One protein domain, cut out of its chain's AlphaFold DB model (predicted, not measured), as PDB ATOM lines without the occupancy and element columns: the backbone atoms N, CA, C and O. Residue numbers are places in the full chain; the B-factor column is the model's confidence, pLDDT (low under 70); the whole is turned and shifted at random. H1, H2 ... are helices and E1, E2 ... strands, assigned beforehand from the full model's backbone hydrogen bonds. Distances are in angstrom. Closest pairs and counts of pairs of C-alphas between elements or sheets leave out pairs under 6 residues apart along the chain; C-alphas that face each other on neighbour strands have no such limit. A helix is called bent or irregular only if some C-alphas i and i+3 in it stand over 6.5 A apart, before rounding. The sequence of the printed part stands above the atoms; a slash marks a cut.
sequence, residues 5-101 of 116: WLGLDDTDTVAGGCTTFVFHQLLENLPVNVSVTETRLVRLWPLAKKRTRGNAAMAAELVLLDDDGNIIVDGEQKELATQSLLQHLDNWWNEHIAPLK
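AT A GLANCE: This is residues 5 to 101 of the 116 residues of an uncharacterized protein of Euryarchaeota archaeon (UniProt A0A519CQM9). A narrow, twisted three-stranded sheet has the short helix H1 packed over one face, along its strands, while the long helix H2 runs lengthwise beside this body and only grazes the sheet. The strands E2 and E3 form a hairpin, joined by a long loop, residues 44 to 55, at one end of the long axis. The printed part has 97 residues, with two named helices and three named strands in the order E1, H1, E2, E3, H2 along the chain, and its class is mixed, helices and strands; the sheet, in the order E1 - E3 - E2, is antiparallel. It is only just loose, close to compact, with a radius of gyration of the C-alphas of 15.3 A, and elongated, spanning 46 by 26 by 18 A.

IN THESE COORDINATES: E1, residues 5 to 8, begins at C-alpha 5 (107.827, 2.417, 268.942). H1 is residues 19 to 28. E2, residues 34 to 43, is 25.8 A long and bends by 62 degrees at residue 37. E3, residues 56 to 64, is 26.3 A long. H2, residues 75 to 100, is 35.9 A long and ends at C-alpha 100 (126.641, 11.044, 278.447); it has a kink of 43 degrees near residue 94 and is only just irregular, C-alphas 95 and 98 being 6.8 A apart.

HOW THE PARTS SIT: E3 is the inner strand, antiparallel to E1 (N 6 to O 60, 2.9 A) and to E2 (N 40 to O 59, 2.8 A). E1, H1 and E2 form a split strand-helix-strand unit, two strands running the same way with E3 between them, its crossover right-handed. H1 is on one face, making two layers, helix over sheet, at a height over the sheet of 8.9 A; its closest C-alphas to E3 are those of Thr 20 and Met 58, 6.6 A. H2 only grazes the sheet with residues 77 to 89; its closest C-alphas to E3 are those of Ala 81 and Leu 64, 6.9 A. H1 and H2 are close but not clearly touching, at a steep tilt of 47 degrees, opposite ways; the closest C-alphas, of Leu 26 and Trp 92, are 7.6 A apart. Every O i to N i+4 pair is within hydrogen-bond range in H1, and 19 of 22 in H2.

THE WHOLE: The C-alphas of Lys 49 and Asp 68, the two farthest apart, are 48.5 A apart. The printed part has no cut; the link from E2 to E3 is long. pLDDT is under 70 at residues 13 to 17 and 50 to 53.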
ATOM      1  N   TRP A   5     106.414   2.648 269.260       95.19
ATOM      2  CA  TRP A   5     107.827   2.417 268.942       95.19
ATOM      3  C   TRP A   5     108.716   3.365 269.743       95.19
ATOM      4  O   TRP A   5     108.479   4.571 269.761       95.19
ATOM      5  N   LEU A   6     109.751   2.811 270.368       96.31
ATOM      6  CA  LEU A   6     110.812   3.544 271.052       96.31
ATOM      7  C   LEU A   6     112.088   3.456 270.214       96.31
ATOM      8  O   LEU A   6     112.442   2.370 269.764       96.31
ATOM      9  N   GLY A   7     112.782   4.575 270.011       96.19
ATOM     10  CA  GLY A   7     114.035   4.627 269.258       96.19
ATOM     11  C   GLY A   7     115.134   5.371 270.010       96.19
ATOM     12  O   GLY A   7     114.842   6.301 270.757       96.19
ATOM     13  N   LEU A   8     116.388   4.964 269.801       93.50
ATOM     14  CA  LEU A   8     117.572   5.603 270.381       93.50
ATOM     15  C   LEU A   8     118.727   5.623 269.376       93.50
ATOM     16  O   LEU A   8     118.989   4.622 268.709       93.50
ATOM     17  N   ASP A   9     119.433   6.746 269.296       90.19
ATOM     18  CA  ASP A   9     120.603   6.939 268.436       90.19
ATOM     19  C   ASP A   9     121.619   7.881 269.103       90.19
ATOM     20  O   ASP A   9     121.289   8.511 270.109       90.19
ATOM     21  N   ASP A  10     122.837   7.957 268.559       83.62
ATOM     22  CA  ASP A  10     123.895   8.901 268.958       83.62
ATOM     23  C   ASP A  10     124.212   8.912 270.472       83.62
ATOM     24  O   ASP A  10     124.463   9.956 271.078       83.62
ATOM     25  N   THR A  11     124.202   7.736 271.111       81.19
ATOM     26  CA  THR A  11     124.565   7.579 272.538       81.19
ATOM     27  C   THR A  11     125.926   6.929 272.751       81.19
ATOM     28  O   THR A  11     126.347   6.719 273.889       81.19
ATOM     29  N   ASP A  12     126.630   6.586 271.676       74.38
ATOM     30  CA  ASP A  12     127.953   5.999 271.776       74.38
ATOM     31  C   ASP A  12     129.035   7.051 272.059       74.38
ATOM     32  O   ASP A  12     128.995   8.176 271.562       74.38
ATOM     33  N   THR A  13     130.018   6.680 272.886       69.00
ATOM     34  CA  THR A  13     131.144   7.555 273.244       69.00
ATOM     35  C   THR A  13     132.474   6.835 273.040       69.00
ATOM     36  O   THR A  13     132.560   5.606 273.082       69.00
ATOM     37  N   VAL A  14     133.547   7.602 272.827       58.59
ATOM     38  CA  VAL A  14     134.896   7.053 272.584       58.59
ATOM     39  C   VAL A  14     135.476   6.371 273.834       58.59
ATOM     40  O   VAL A  14     136.262   5.435 273.702       58.59
ATOM     41  N   ALA A  15     135.065   6.801 275.034       54.78
ATOM     42  CA  ALA A  15     135.540   6.279 276.321       54.78
ATOM     43  C   ALA A  15     134.925   4.917 276.702       54.78
ATOM     44  O   ALA A  15     135.417   4.239 277.603       54.78
ATOM     45  N   GLY A  16     133.869   4.496 276.004       57.06
ATOM     46  CA  GLY A  16     133.124   3.277 276.296       57.06
ATOM     47  C   GLY A  16     131.621   3.540 276.308       57.06
ATOM     48  O   GLY A  16     131.154   4.581 276.760       57.06
ATOM     49  N   GLY A  17     130.863   2.579 275.788       65.50
ATOM     50  CA  GLY A  17     129.428   2.710 275.545       65.50
ATOM     51  C   GLY A  17     129.124   2.758 274.051       65.50
ATOM     52  O   GLY A  17     129.752   3.489 273.288       65.50
ATOM     53  N   CYS A  18     128.173   1.935 273.625       81.31
ATOM     54  CA  CYS A  18     127.635   1.918 272.270       81.31
ATOM     55  C   CYS A  18     126.113   2.057 272.327       81.31
ATOM     56  O   CYS A  18     125.504   1.624 273.307       81.31
ATOM     57  N   THR A  19     125.493   2.587 271.267       86.81
ATOM     58  CA  THR A  19     124.033   2.776 271.198       86.81
ATOM     59  C   THR A  19     123.268   1.502 271.541       86.81
ATOM     60  O   THR A  19     122.273   1.541 272.255       86.81
ATOM     61  N   THR A  20     123.778   0.342 271.122       90.50
ATOM     62  CA  THR A  20     123.205  -0.966 271.463       90.50
ATOM     63  C   THR A  20     123.226  -1.265 272.963       90.50
ATOM     64  O   THR A  20     122.275  -1.848 273.466       90.50
ATOM     65  N   PHE A  21     124.291  -0.892 273.680       90.81
ATOM     66  CA  PHE A  21     124.418  -1.148 275.117       90.81
ATOM     67  C   PHE A  21     123.528  -0.209 275.930       90.81
ATOM     68  O   PHE A  21     122.766  -0.680 276.767       90.81
ATOM     69  N   VAL A  22     123.548   1.092 275.621       91.62
ATOM     70  CA  VAL A  22     122.671   2.077 276.277       91.62
ATOM     71  C   VAL A  22     121.202   1.719 276.044       91.62
ATOM     72  O   VAL A  22     120.398   1.748 276.974       91.62
ATOM     73  N   PHE A  23     120.854   1.305 274.821       94.88
ATOM     74  CA  PHE A  23     119.497   0.865 274.515       94.88
ATOM     75  C   PHE A  23     119.119  -0.413 275.265       94.88
ATOM     76  O   PHE A  23     118.021  -0.495 275.796       94.88
ATOM     77  N   HIS A  24     120.024  -1.390 275.366       95.19
ATOM     78  CA  HIS A  24     119.780  -2.599 276.152       95.19
ATOM     79  C   HIS A  24     119.504  -2.278 277.628       95.19
ATOM     80  O   HIS A  24     118.509  -2.760 278.160       95.19
ATOM     81  N   GLN A  25     120.305  -1.406 278.250       95.12
ATOM     82  CA  GLN A  25     120.085  -0.974 279.634       95.12
ATOM     83  C   GLN A  25     118.740  -0.260 279.811       95.12
ATOM     84  O   GLN A  25     118.043  -0.516 280.787       95.12
ATOM     85  N   LEU A  26     118.353   0.597 278.859       96.25
ATOM     86  CA  LEU A  26     117.035   1.234 278.856       96.25
ATOM     87  C   LEU A  26     115.909   0.191 278.803       96.25
ATOM     88  O   LEU A  26     114.973   0.273 279.589       96.25
ATOM     89  N   LEU A  27     116.005  -0.805 277.913       97.06
ATOM     90  CA  LEU A  27     114.981  -1.846 277.782       97.06
ATOM     91  C   LEU A  27     114.870  -2.735 279.031       97.06
ATOM     92  O   LEU A  27     113.761  -3.110 279.398       97.06
ATOM     93  N   GLU A  28     115.986  -3.050 279.697       96.81
ATOM     94  CA  GLU A  28     115.984  -3.828 280.948       96.81
ATOM     95  C   GLU A  28     115.353  -3.086 282.132       96.81
ATOM     96  O   GLU A  28     114.944  -3.723 283.100       96.81
ATOM     97  N   ASN A  29     115.266  -1.756 282.061       97.38
ATOM     98  CA  ASN A  29     114.736  -0.919 283.136       97.38
ATOM     99  C   ASN A  29     113.343  -0.358 282.839       97.38
ATOM    100  O   ASN A  29     112.842   0.457 283.614       97.38
ATOM    101  N   LEU A  30     112.699  -0.810 281.758       97.25
ATOM    102  CA  LEU A  30     111.316  -0.448 281.484       97.25
ATOM    103  C   LEU A  30     110.388  -0.895 282.631       97.25
ATOM    104  O   LEU A  30     110.630  -1.926 283.267       97.25
ATOM    105  N   PRO A  31     109.300  -0.150 282.891       95.94
ATOM    106  CA  PRO A  31     108.295  -0.543 283.871       95.94
ATOM    107  C   PRO A  31     107.723  -1.940 283.598       95.94
ATOM    108  O   PRO A  31     107.572  -2.348 282.449       95.94
ATOM    109  N   VAL A  32     107.323  -2.650 284.655       94.56
ATOM    110  CA  VAL A  32     106.789  -4.027 284.570       94.56
ATOM    111  C   VAL A  32     105.540  -4.160 283.694       94.56
ATOM    112  O   VAL A  32     105.269  -5.232 283.162       94.56
ATOM    113  N   ASN A  33     104.788  -3.072 283.528       94.62
ATOM    114  CA  ASN A  33     103.592  -3.001 282.695       94.62
ATOM    115  C   ASN A  33     103.906  -2.653 281.226       94.62
ATOM    116  O   ASN A  33     103.007  -2.306 280.461       94.62
ATOM    117  N   VAL A  34     105.175  -2.716 280.818       96.12
ATOM    118  CA  VAL A  34     105.624  -2.491 279.443       96.12
ATOM    119  C   VAL A  34     106.364  -3.734 278.970       96.12
ATOM    120  O   VAL A  34     107.302  -4.200 279.610       96.12
ATOM    121  N   SER A  35     105.967  -4.268 277.818       95.62
ATOM    122  CA  SER A  35     106.643  -5.411 277.202       95.62
ATOM    123  C   SER A  35     107.236  -5.039 275.848       95.62
ATOM    124  O   SER A  35     106.627  -4.309 275.061       95.62
ATOM    125  N   VAL A  36     108.440  -5.549 275.586       96.69
ATOM    126  CA  VAL A  36     109.151  -5.404 274.314       96.69
ATOM    127  C   VAL A  36     108.828  -6.604 273.434       96.69
ATOM    128  O   VAL A  36     109.112  -7.744 273.798       96.69
ATOM    129  N   THR A  37     108.257  -6.350 272.264       94.94
ATOM    130  CA  THR A  37     107.821  -7.403 271.329       94.94
ATOM    131  C   THR A  37     108.807  -7.623 270.187       94.94
ATOM    132  O   THR A  37     109.031  -8.758 269.769       94.94
ATOM    133  N   GLU A  38     109.459  -6.558 269.724       94.94
ATOM    134  CA  GLU A  38     110.484  -6.610 268.685       94.94
ATOM    135  C   GLU A  38     111.607  -5.619 269.004       94.94
ATOM    136  O   GLU A  38     111.361  -4.557 269.571       94.94
ATOM    137  N   THR A  39     112.841  -5.942 268.607       96.44
ATOM    138  CA  THR A  39     113.961  -4.993 268.582       96.44
ATOM    139  C   THR A  39     114.595  -4.954 267.194       96.44
ATOM    140  O   THR A  39     114.662  -5.963 266.492       96.44
ATOM    141  N   ARG A  40     115.059  -3.775 266.778       96.44
ATOM    142  CA  ARG A  40     115.662  -3.536 265.463       96.44
ATOM    143  C   ARG A  40     116.943  -2.724 265.596       96.44
ATOM    144  O   ARG A  40     116.988  -1.742 266.329       96.44
ATOM    145  N   LEU A  41     117.953  -3.107 264.817       95.38
ATOM    146  CA  LEU A  41     119.131  -2.288 264.534       95.38
ATOM    147  C   LEU A  41     118.973  -1.707 263.129       95.38
ATOM    148  O   LEU A  41     118.935  -2.442 262.141       95.38
ATOM    149  N   VAL A  42     118.893  -0.383 263.038       93.81
ATOM    150  CA  VAL A  42     118.648   0.342 261.790       93.81
ATOM    151  C   VAL A  42     119.953   0.967 261.314       93.81
ATOM    152  O   VAL A  42     120.462   1.906 261.918       93.81
ATOM    153  N   ARG A  43     120.514   0.452 260.214       92.25
ATOM    154  CA  ARG A  43     121.709   1.036 259.587       92.25
ATOM    155  C   ARG A  43     121.341   2.306 258.828       92.25
ATOM    156  O   ARG A  43     120.503   2.277 257.929       92.25
ATOM    157  N   LEU A  44     122.019   3.397 259.160       90.06
ATOM    158  CA  LEU A  44     121.859   4.695 258.517       90.06
ATOM    159  C   LEU A  44     122.885   4.885 257.389       90.06
ATOM    160  O   LEU A  44     123.716   4.017 257.106       90.06
ATOM    161  N   TRP A  45     122.834   6.042 256.720       89.69
ATOM    162  CA  TRP A  45     123.708   6.351 255.587       89.69
ATOM    163  C   TRP A  45     125.200   6.262 255.973       89.69
ATOM    164  O   TRP A  45     125.688   7.061 256.780       89.69
ATOM    165  N   PRO A  46     125.984   5.343 255.385       83.00
ATOM    166  CA  PRO A  46     127.330   5.036 255.871       83.00
ATOM    167  C   PRO A  46     128.366   6.130 255.575       83.00
ATOM    168  O   PRO A  46     129.454   6.115 256.152       83.00
ATOM    169  N   LEU A  47     128.059   7.084 254.689       84.25
ATOM    170  CA  LEU A  47     128.968   8.172 254.309       84.25
ATOM    171  C   LEU A  47     128.601   9.514 254.968       84.25
ATOM    172  O   LEU A  47     129.026  10.567 254.495       84.25
ATOM    173  N   ALA A  48     127.810   9.501 256.045       82.69
ATOM    174  CA  ALA A  48     127.489  10.714 256.796       82.69
ATOM    175  C   ALA A  48     128.770  11.342 257.382       82.69
ATOM    176  O   ALA A  48     129.663  10.636 257.858       82.69
ATOM    177  N   LYS A  49     128.886  12.678 257.297       72.06
ATOM    178  CA  LYS A  49     130.115  13.420 257.650       72.06
ATOM    179  C   LYS A  49     130.431  13.371 259.150       72.06
ATOM    180  O   LYS A  49     131.599  13.232 259.504       72.06
ATOM    181  N   LYS A  50     129.400  13.465 259.991       69.12
ATOM    182  CA  LYS A  50     129.449  13.314 261.449       69.12
ATOM    183  C   LYS A  50     128.775  11.997 261.798       69.12
ATOM    184  O   LYS A  50     127.558  11.936 261.862       69.12
ATOM    185  N   ARG A  51     129.554  10.927 261.857       67.88
ATOM    186  CA  ARG A  51     129.039   9.606 262.202       67.88
ATOM    187  C   ARG A  51     129.965   8.964 263.194       67.88
ATOM    188  O   ARG A  51     131.187   9.094 263.069       67.88
ATOM    189  N   THR A  52     129.386   8.156 264.053       63.50
ATOM    190  CA  THR A  52     130.154   7.211 264.832       63.50
ATOM    191  C   THR A  52     130.458   5.951 264.013       63.50
ATOM    192  O   THR A  52     130.023   5.785 262.856       63.50
ATOM    193  N   ARG A  53     131.326   5.070 264.523       65.38
ATOM    194  CA  ARG A  53     131.805   3.895 263.776       65.38
ATOM    195  C   ARG A  53     130.689   2.850 263.674       65.38
ATOM    196  O   ARG A  53     130.642   1.899 264.434       65.38
ATOM    197  N   GLY A  54     129.819   2.999 262.680       72.50
ATOM    198  CA  GLY A  54     128.713   2.073 262.437       72.50
ATOM    199  C   GLY A  54     127.406   2.749 262.035       72.50
ATOM    200  O   GLY A  54     126.598   2.063 261.424       72.50
ATOM    201  N   ASN A  55     127.239   4.050 262.308       85.12
ATOM    202  CA  ASN A  55     126.051   4.863 262.005       85.12
ATOM    203  C   ASN A  55     124.737   4.063 262.050       85.12
ATOM    204  O   ASN A  55     124.224   3.640 261.007       85.12
ATOM    205  N   ALA A  56     124.273   3.748 263.255       89.25
ATOM    206  CA  ALA A  56     123.121   2.887 263.445       89.25
ATOM    207  C   ALA A  56     122.306   3.313 264.661       89.25
ATOM    208  O   ALA A  56     122.857   3.422 265.754       89.25
ATOM    209  N   ALA A  57     120.998   3.414 264.454       92.56
ATOM    210  CA  ALA A  57     120.018   3.606 265.507       92.56
ATOM    211  C   ALA A  57     119.462   2.256 265.980       92.56
ATOM    212  O   ALA A  57     119.510   1.247 265.264       92.56
ATOM    213  N   MET A  58     118.874   2.259 267.168       95.38
ATOM    214  CA  MET A  58     118.124   1.144 267.730       95.38
ATOM    215  C   MET A  58     116.642   1.494 267.816       95.38
ATOM    216  O   MET A  58     116.289   2.651 268.031       95.38
ATOM    217  N   ALA A  59     115.772   0.498 267.661       97.19
ATOM    218  CA  ALA A  59     114.340   0.644 267.883       97.19
ATOM    219  C   ALA A  59     113.752  -0.584 268.582       97.19
ATOM    220  O   ALA A  59     114.259  -1.694 268.421       97.19
ATOM    221  N   ALA A  60     112.678  -0.387 269.337       97.31
ATOM    222  CA  ALA A  60     111.924  -1.439 269.997       97.31
ATOM    223  C   ALA A  60     110.423  -1.176 269.881       97.31
ATOM    224  O   ALA A  60     109.978  -0.033 270.004       97.31
ATOM    225  N   GLU A  61     109.655  -2.235 269.660       96.56
ATOM    226  CA  GLU A  61     108.199  -2.176 269.686       96.56
ATOM    227  C   GLU A  61     107.688  -2.495 271.091       96.56
ATOM    228  O   GLU A  61     107.989  -3.555 271.648       96.56
ATOM    229  N   LEU A  62     106.905  -1.575 271.647       95.88
ATOM    230  CA  LEU A  62     106.382  -1.617 273.003       95.88
ATOM    231  C   LEU A  62     104.873  -1.861 273.014       95.88
ATOM    232  O   LEU A  62     104.107  -1.251 272.255       95.88
ATOM    233  N   VAL A  63     104.448  -2.700 273.955       95.69
ATOM    234  CA  VAL A  63     103.045  -2.886 274.327       95.69
ATOM    235  C   VAL A  63     102.845  -2.541 275.797       95.69
ATOM    236  O   VAL A  63     103.694  -2.844 276.632       95.69
ATOM    237  N   LEU A  64     101.721  -1.891 276.093       95.50
ATOM    238  CA  LEU A  64     101.309  -1.555 277.453       95.50
ATOM    239  C   LEU A  64     100.378  -2.646 277.968       95.50
ATOM    240  O   LEU A  64      99.461  -3.060 277.250       95.50
ATOM    241  N   LEU A  65     100.629  -3.092 279.191       95.19
ATOM    242  CA  LEU A  65      99.913  -4.167 279.858       95.19
ATOM    243  C   LEU A  65      99.129  -3.628 281.057       95.19
ATOM    244  O   LEU A  65      99.568  -2.677 281.703       95.19
ATOM    245  N   ASP A  66      97.970  -4.217 281.331       94.06
ATOM    246  CA  ASP A  66      97.239  -4.007 282.579       94.06
ATOM    247  C   ASP A  66      97.869  -4.801 283.738       94.06
ATOM    248  O   ASP A  66      98.860  -5.518 283.562       94.06
ATOM    249  N   ASP A  67      97.292  -4.668 284.933       91.56
ATOM    250  CA  ASP A  67      97.771  -5.339 286.149       91.56
ATOM    251  C   ASP A  67      97.713  -6.877 286.050       91.56
ATOM    252  O   ASP A  67      98.467  -7.571 286.736       91.56
ATOM    253  N   ASP A  68      96.859  -7.411 285.171       93.50
ATOM    254  CA  ASP A  68      96.719  -8.843 284.898       93.50
ATOM    255  C   ASP A  68      97.657  -9.320 283.765       93.50
ATOM    256  O   ASP A  68      97.690 -10.509 283.431       93.50
ATOM    257  N   GLY A  69      98.444  -8.417 283.170       91.75
ATOM    258  CA  GLY A  69      99.386  -8.710 282.090       91.75
ATOM    259  C   GLY A  69      98.760  -8.770 280.691       91.75
ATOM    260  O   GLY A  69      99.413  -9.232 279.752       91.75
ATOM    261  N   ASN A  70      97.518  -8.317 280.515       93.75
ATOM    262  CA  ASN A  70      96.862  -8.254 279.212       93.75
ATOM    263  C   ASN A  70      97.168  -6.935 278.505       93.75
ATOM    264  O   ASN A  70      97.341  -5.897 279.133       93.75
ATOM    265  N   ILE A  71      97.186  -6.950 277.170       93.94
ATOM    266  CA  ILE A  71      97.400  -5.730 276.382       93.94
ATOM    267  C   ILE A  71      96.252  -4.748 276.629       93.94
ATOM    268  O   ILE A  71      95.091  -5.065 276.359       93.94
ATOM    269  N   ILE A  72      96.590  -3.526 277.043       93.62
ATOM    270  CA  ILE A  72      95.613  -2.455 277.230       93.62
ATOM    271  C   ILE A  72      95.032  -2.054 275.870       93.62
ATOM    272  O   ILE A  72      95.739  -1.597 274.963       93.62
ATOM    273  N   VAL A  73      93.714  -2.194 275.741       90.56
ATOM    274  CA  VAL A  73      92.945  -1.782 274.556       90.56
ATOM    275  C   VAL A  73      91.999  -0.616 274.830       90.56
ATOM    276  O   VAL A  73      91.597   0.061 273.885       90.56
ATOM    277  N   ASP A  74      91.664  -0.380 276.100       91.94
ATOM    278  CA  ASP A  74      90.827   0.738 276.522       91.94
ATOM    279  C   ASP A  74      91.561   2.074 276.350       91.94
ATOM    280  O   ASP A  74      92.740   2.199 276.683       91.94
ATOM    281  N   GLY A  75      90.872   3.074 275.800       90.06
ATOM    282  CA  GLY A  75      91.488   4.347 275.429       90.06
ATOM    283  C   GLY A  75      91.950   5.181 276.625       90.06
ATOM    284  O   GLY A  75      93.009   5.800 276.552       90.06
ATOM    285  N   GLU A  76      91.191   5.178 277.720       92.75
ATOM    286  CA  GLU A  76      91.492   5.982 278.909       92.75
ATOM    287  C   GLU A  76      92.640   5.360 279.708       92.75
ATOM    288  O   GLU A  76      93.625   6.036 280.017       92.75
ATOM    289  N   GLN A  77      92.575   4.048 279.952       92.00
ATOM    290  CA  GLN A  77      93.667   3.319 280.606       92.00
ATOM    291  C   GLN A  77      94.968   3.418 279.812       92.00
ATOM    292  O   GLN A  77      96.050   3.572 280.381       92.00
ATOM    293  N   LYS A  78      94.871   3.362 278.482       91.88
ATOM    294  CA  LYS A  78      96.035   3.468 277.612       91.88
ATOM    295  C   LYS A  78      96.689   4.840 277.681       91.88
ATOM    296  O   LYS A  78      97.917   4.912 277.695       91.88
ATOM    297  N   GLU A  79      95.900   5.909 277.698       93.06
ATOM    298  CA  GLU A  79      96.409   7.274 277.830       93.06
ATOM    299  C   GLU A  79      97.168   7.430 279.154       93.06
ATOM    300  O   GLU A  79      98.321   7.864 279.163       93.06
ATOM    301  N   LEU A  80      96.580   6.959 280.258       93.31
ATOM    302  CA  LEU A  80      97.214   6.992 281.576       93.31
ATOM    303  C   LEU A  80      98.527   6.190 281.615       93.31
ATOM    304  O   LEU A  80      99.556   6.690 282.076       93.31
ATOM    305  N   ALA A  81      98.519   4.961 281.092       93.38
ATOM    306  CA  ALA A  81      99.711   4.116 281.028       93.38
ATOM    307  C   ALA A  81     100.801   4.721 280.124       93.38
ATOM    308  O   ALA A  81     101.987   4.649 280.446       93.38
ATOM    309  N   THR A  82     100.410   5.378 279.029       93.81
ATOM    310  CA  THR A  82     101.339   6.088 278.136       93.81
ATOM    311  C   THR A  82     101.994   7.266 278.853       93.81
ATOM    312  O   THR A  82     103.210   7.419 278.772       93.81
ATOM    313  N   GLN A  83     101.229   8.071 279.594       95.06
ATOM    314  CA  GLN A  83     101.770   9.187 280.377       95.06
ATOM    315  C   GLN A  83     102.762   8.707 281.441       95.06
ATOM    316  O   GLN A  83     103.833   9.295 281.599       95.06
ATOM    317  N   SER A  84     102.448   7.604 282.126       95.19
ATOM    318  CA  SER A  84     103.360   6.987 283.094       95.19
ATOM    319  C   SER A  84     104.657   6.497 282.439       95.19
ATOM    320  O   SER A  84     105.743   6.780 282.952       95.19
ATOM    321  N   LEU A  85     104.565   5.833 281.279       95.94
ATOM    322  CA  LEU A  85     105.736   5.411 280.509       95.94
ATOM    323  C   LEU A  85     106.595   6.612 280.094       95.94
ATOM    324  O   LEU A  85     107.805   6.584 280.294       95.94
ATOM    325  N   LEU A  86     105.993   7.672 279.549       96.31
ATOM    326  CA  LEU A  86     106.729   8.873 279.143       96.31
ATOM    327  C   LEU A  86     107.458   9.517 280.324       96.31
ATOM    328  O   LEU A  86     108.641   9.820 280.210       96.31
ATOM    329  N   GLN A  87     106.802   9.634 281.481       97.62
ATOM    330  CA  GLN A  87     107.436  10.166 282.686       97.62
ATOM    331  C   GLN A  87     108.632   9.316 283.140       97.62
ATOM    332  O   GLN A  87     109.659   9.858 283.553       97.62
ATOM    333  N   HIS A  88     108.515   7.987 283.069       97.38
ATOM    334  CA  HIS A  88     109.630   7.088 283.357       97.38
ATOM    335  C   HIS A  88     110.786   7.293 282.365       97.38
ATOM    336  O   HIS A  88     111.936   7.409 282.787       97.38
ATOM    337  N   LEU A  89     110.488   7.376 281.064       96.94
ATOM    338  CA  LEU A  89     111.492   7.588 280.019       96.94
ATOM    339  C   LEU A  89     112.211   8.934 280.177       96.94
ATOM    340  O   LEU A  89     113.430   8.982 280.023       96.94
ATOM    341  N   ASP A  90     111.494   9.999 280.537       97.31
ATOM    342  CA  ASP A  90     112.086  11.311 280.814       97.31
ATOM    343  C   ASP A  90     113.033  11.260 282.020       97.31
ATOM    344  O   ASP A  90     114.139  11.807 281.974       97.31
ATOM    345  N   ASN A  91     112.634  10.573 283.094       98.00
ATOM    346  CA  ASN A  91     113.490  10.395 284.268       98.00
ATOM    347  C   ASN A  91     114.752   9.604 283.903       98.00
ATOM    348  O   ASN A  91     115.863  10.062 284.167       98.00
ATOM    349  N   TRP A  92     114.590   8.468 283.217       96.19
ATOM    350  CA  TRP A  92     115.710   7.647 282.763       96.19
ATOM    351  C   TRP A  92     116.664   8.436 281.866       96.19
ATOM    352  O   TRP A  92     117.882   8.383 282.049       96.19
ATOM    353  N   TRP A  93     116.118   9.200 280.917       93.56
ATOM    354  CA  TRP A  93     116.897  10.061 280.039       93.56
ATOM    355  C   TRP A  93     117.745  11.041 280.845       93.56
ATOM    356  O   TRP A  93     118.957  11.099 280.645       93.56
ATOM    357  N   ASN A  94     117.138  11.778 281.774       94.88
ATOM    358  CA  ASN A  94     117.834  12.797 282.558       94.88
ATOM    359  C   ASN A  94     118.915  12.213 283.476       94.88
ATOM    360  O   ASN A  94     119.965  12.829 283.650       94.88
ATOM    361  N   GLU A  95     118.673  11.033 284.042       94.00
ATOM    362  CA  GLU A  95     119.576  10.396 285.003       94.00
ATOM    363  C   GLU A  95     120.717   9.614 284.338       94.00
ATOM    364  O   GLU A  95     121.835   9.615 284.853       94.00
ATOM    365  N   HIS A  96     120.464   8.965 283.195       90.62
ATOM    366  CA  HIS A  96     121.380   7.966 282.631       90.62
ATOM    367  C   HIS A  96     121.896   8.304 281.230       90.62
ATOM    368  O   HIS A  96     123.015   7.920 280.898       90.62
ATOM    369  N   ILE A  97     121.117   9.008 280.400       89.94
ATOM    370  CA  ILE A  97     121.472   9.241 278.986       89.94
ATOM    371  C   ILE A  97     121.985  10.664 278.758       89.94
ATOM    372  O   ILE A  97     123.057  10.853 278.186       89.94
ATOM    373  N   ALA A  98     121.265  11.681 279.231       89.12
ATOM    374  CA  ALA A  98     121.652  13.082 279.109       89.12
ATOM    375  C   ALA A  98     123.063  13.380 279.657       89.12
ATOM    376  O   ALA A  98     123.784  14.136 278.998       89.12
ATOM    377  N   PRO A  99     123.518  12.775 280.778       87.06
ATOM    378  CA  PRO A  99     124.875  12.985 281.286       87.06
ATOM    379  C   PRO A  99     125.987  12.458 280.367       87.06
ATOM    380  O   PRO A  99     127.130  12.887 280.496       87.06
ATOM    381  N   LEU A 100     125.674  11.560 279.424       78.56
ATOM    382  CA  LEU A 100     126.641  11.044 278.447       78.56
ATOM    383  C   LEU A 100     126.976  12.083 277.361       78.56
ATOM    384  O   LEU A 100     127.983  11.967 276.656       78.56
ATOM    385  N   LYS A 101     126.144  13.122 277.213       71.88
ATOM    386  CA  LYS A 101     126.304  14.157 276.191       71.88
ATOM    387  C   LYS A 101     127.549  15.005 276.460       71.88
ATOM    388  O   LYS A 101     127.634  15.712 277.458       71.88
TER     389      LYS A 101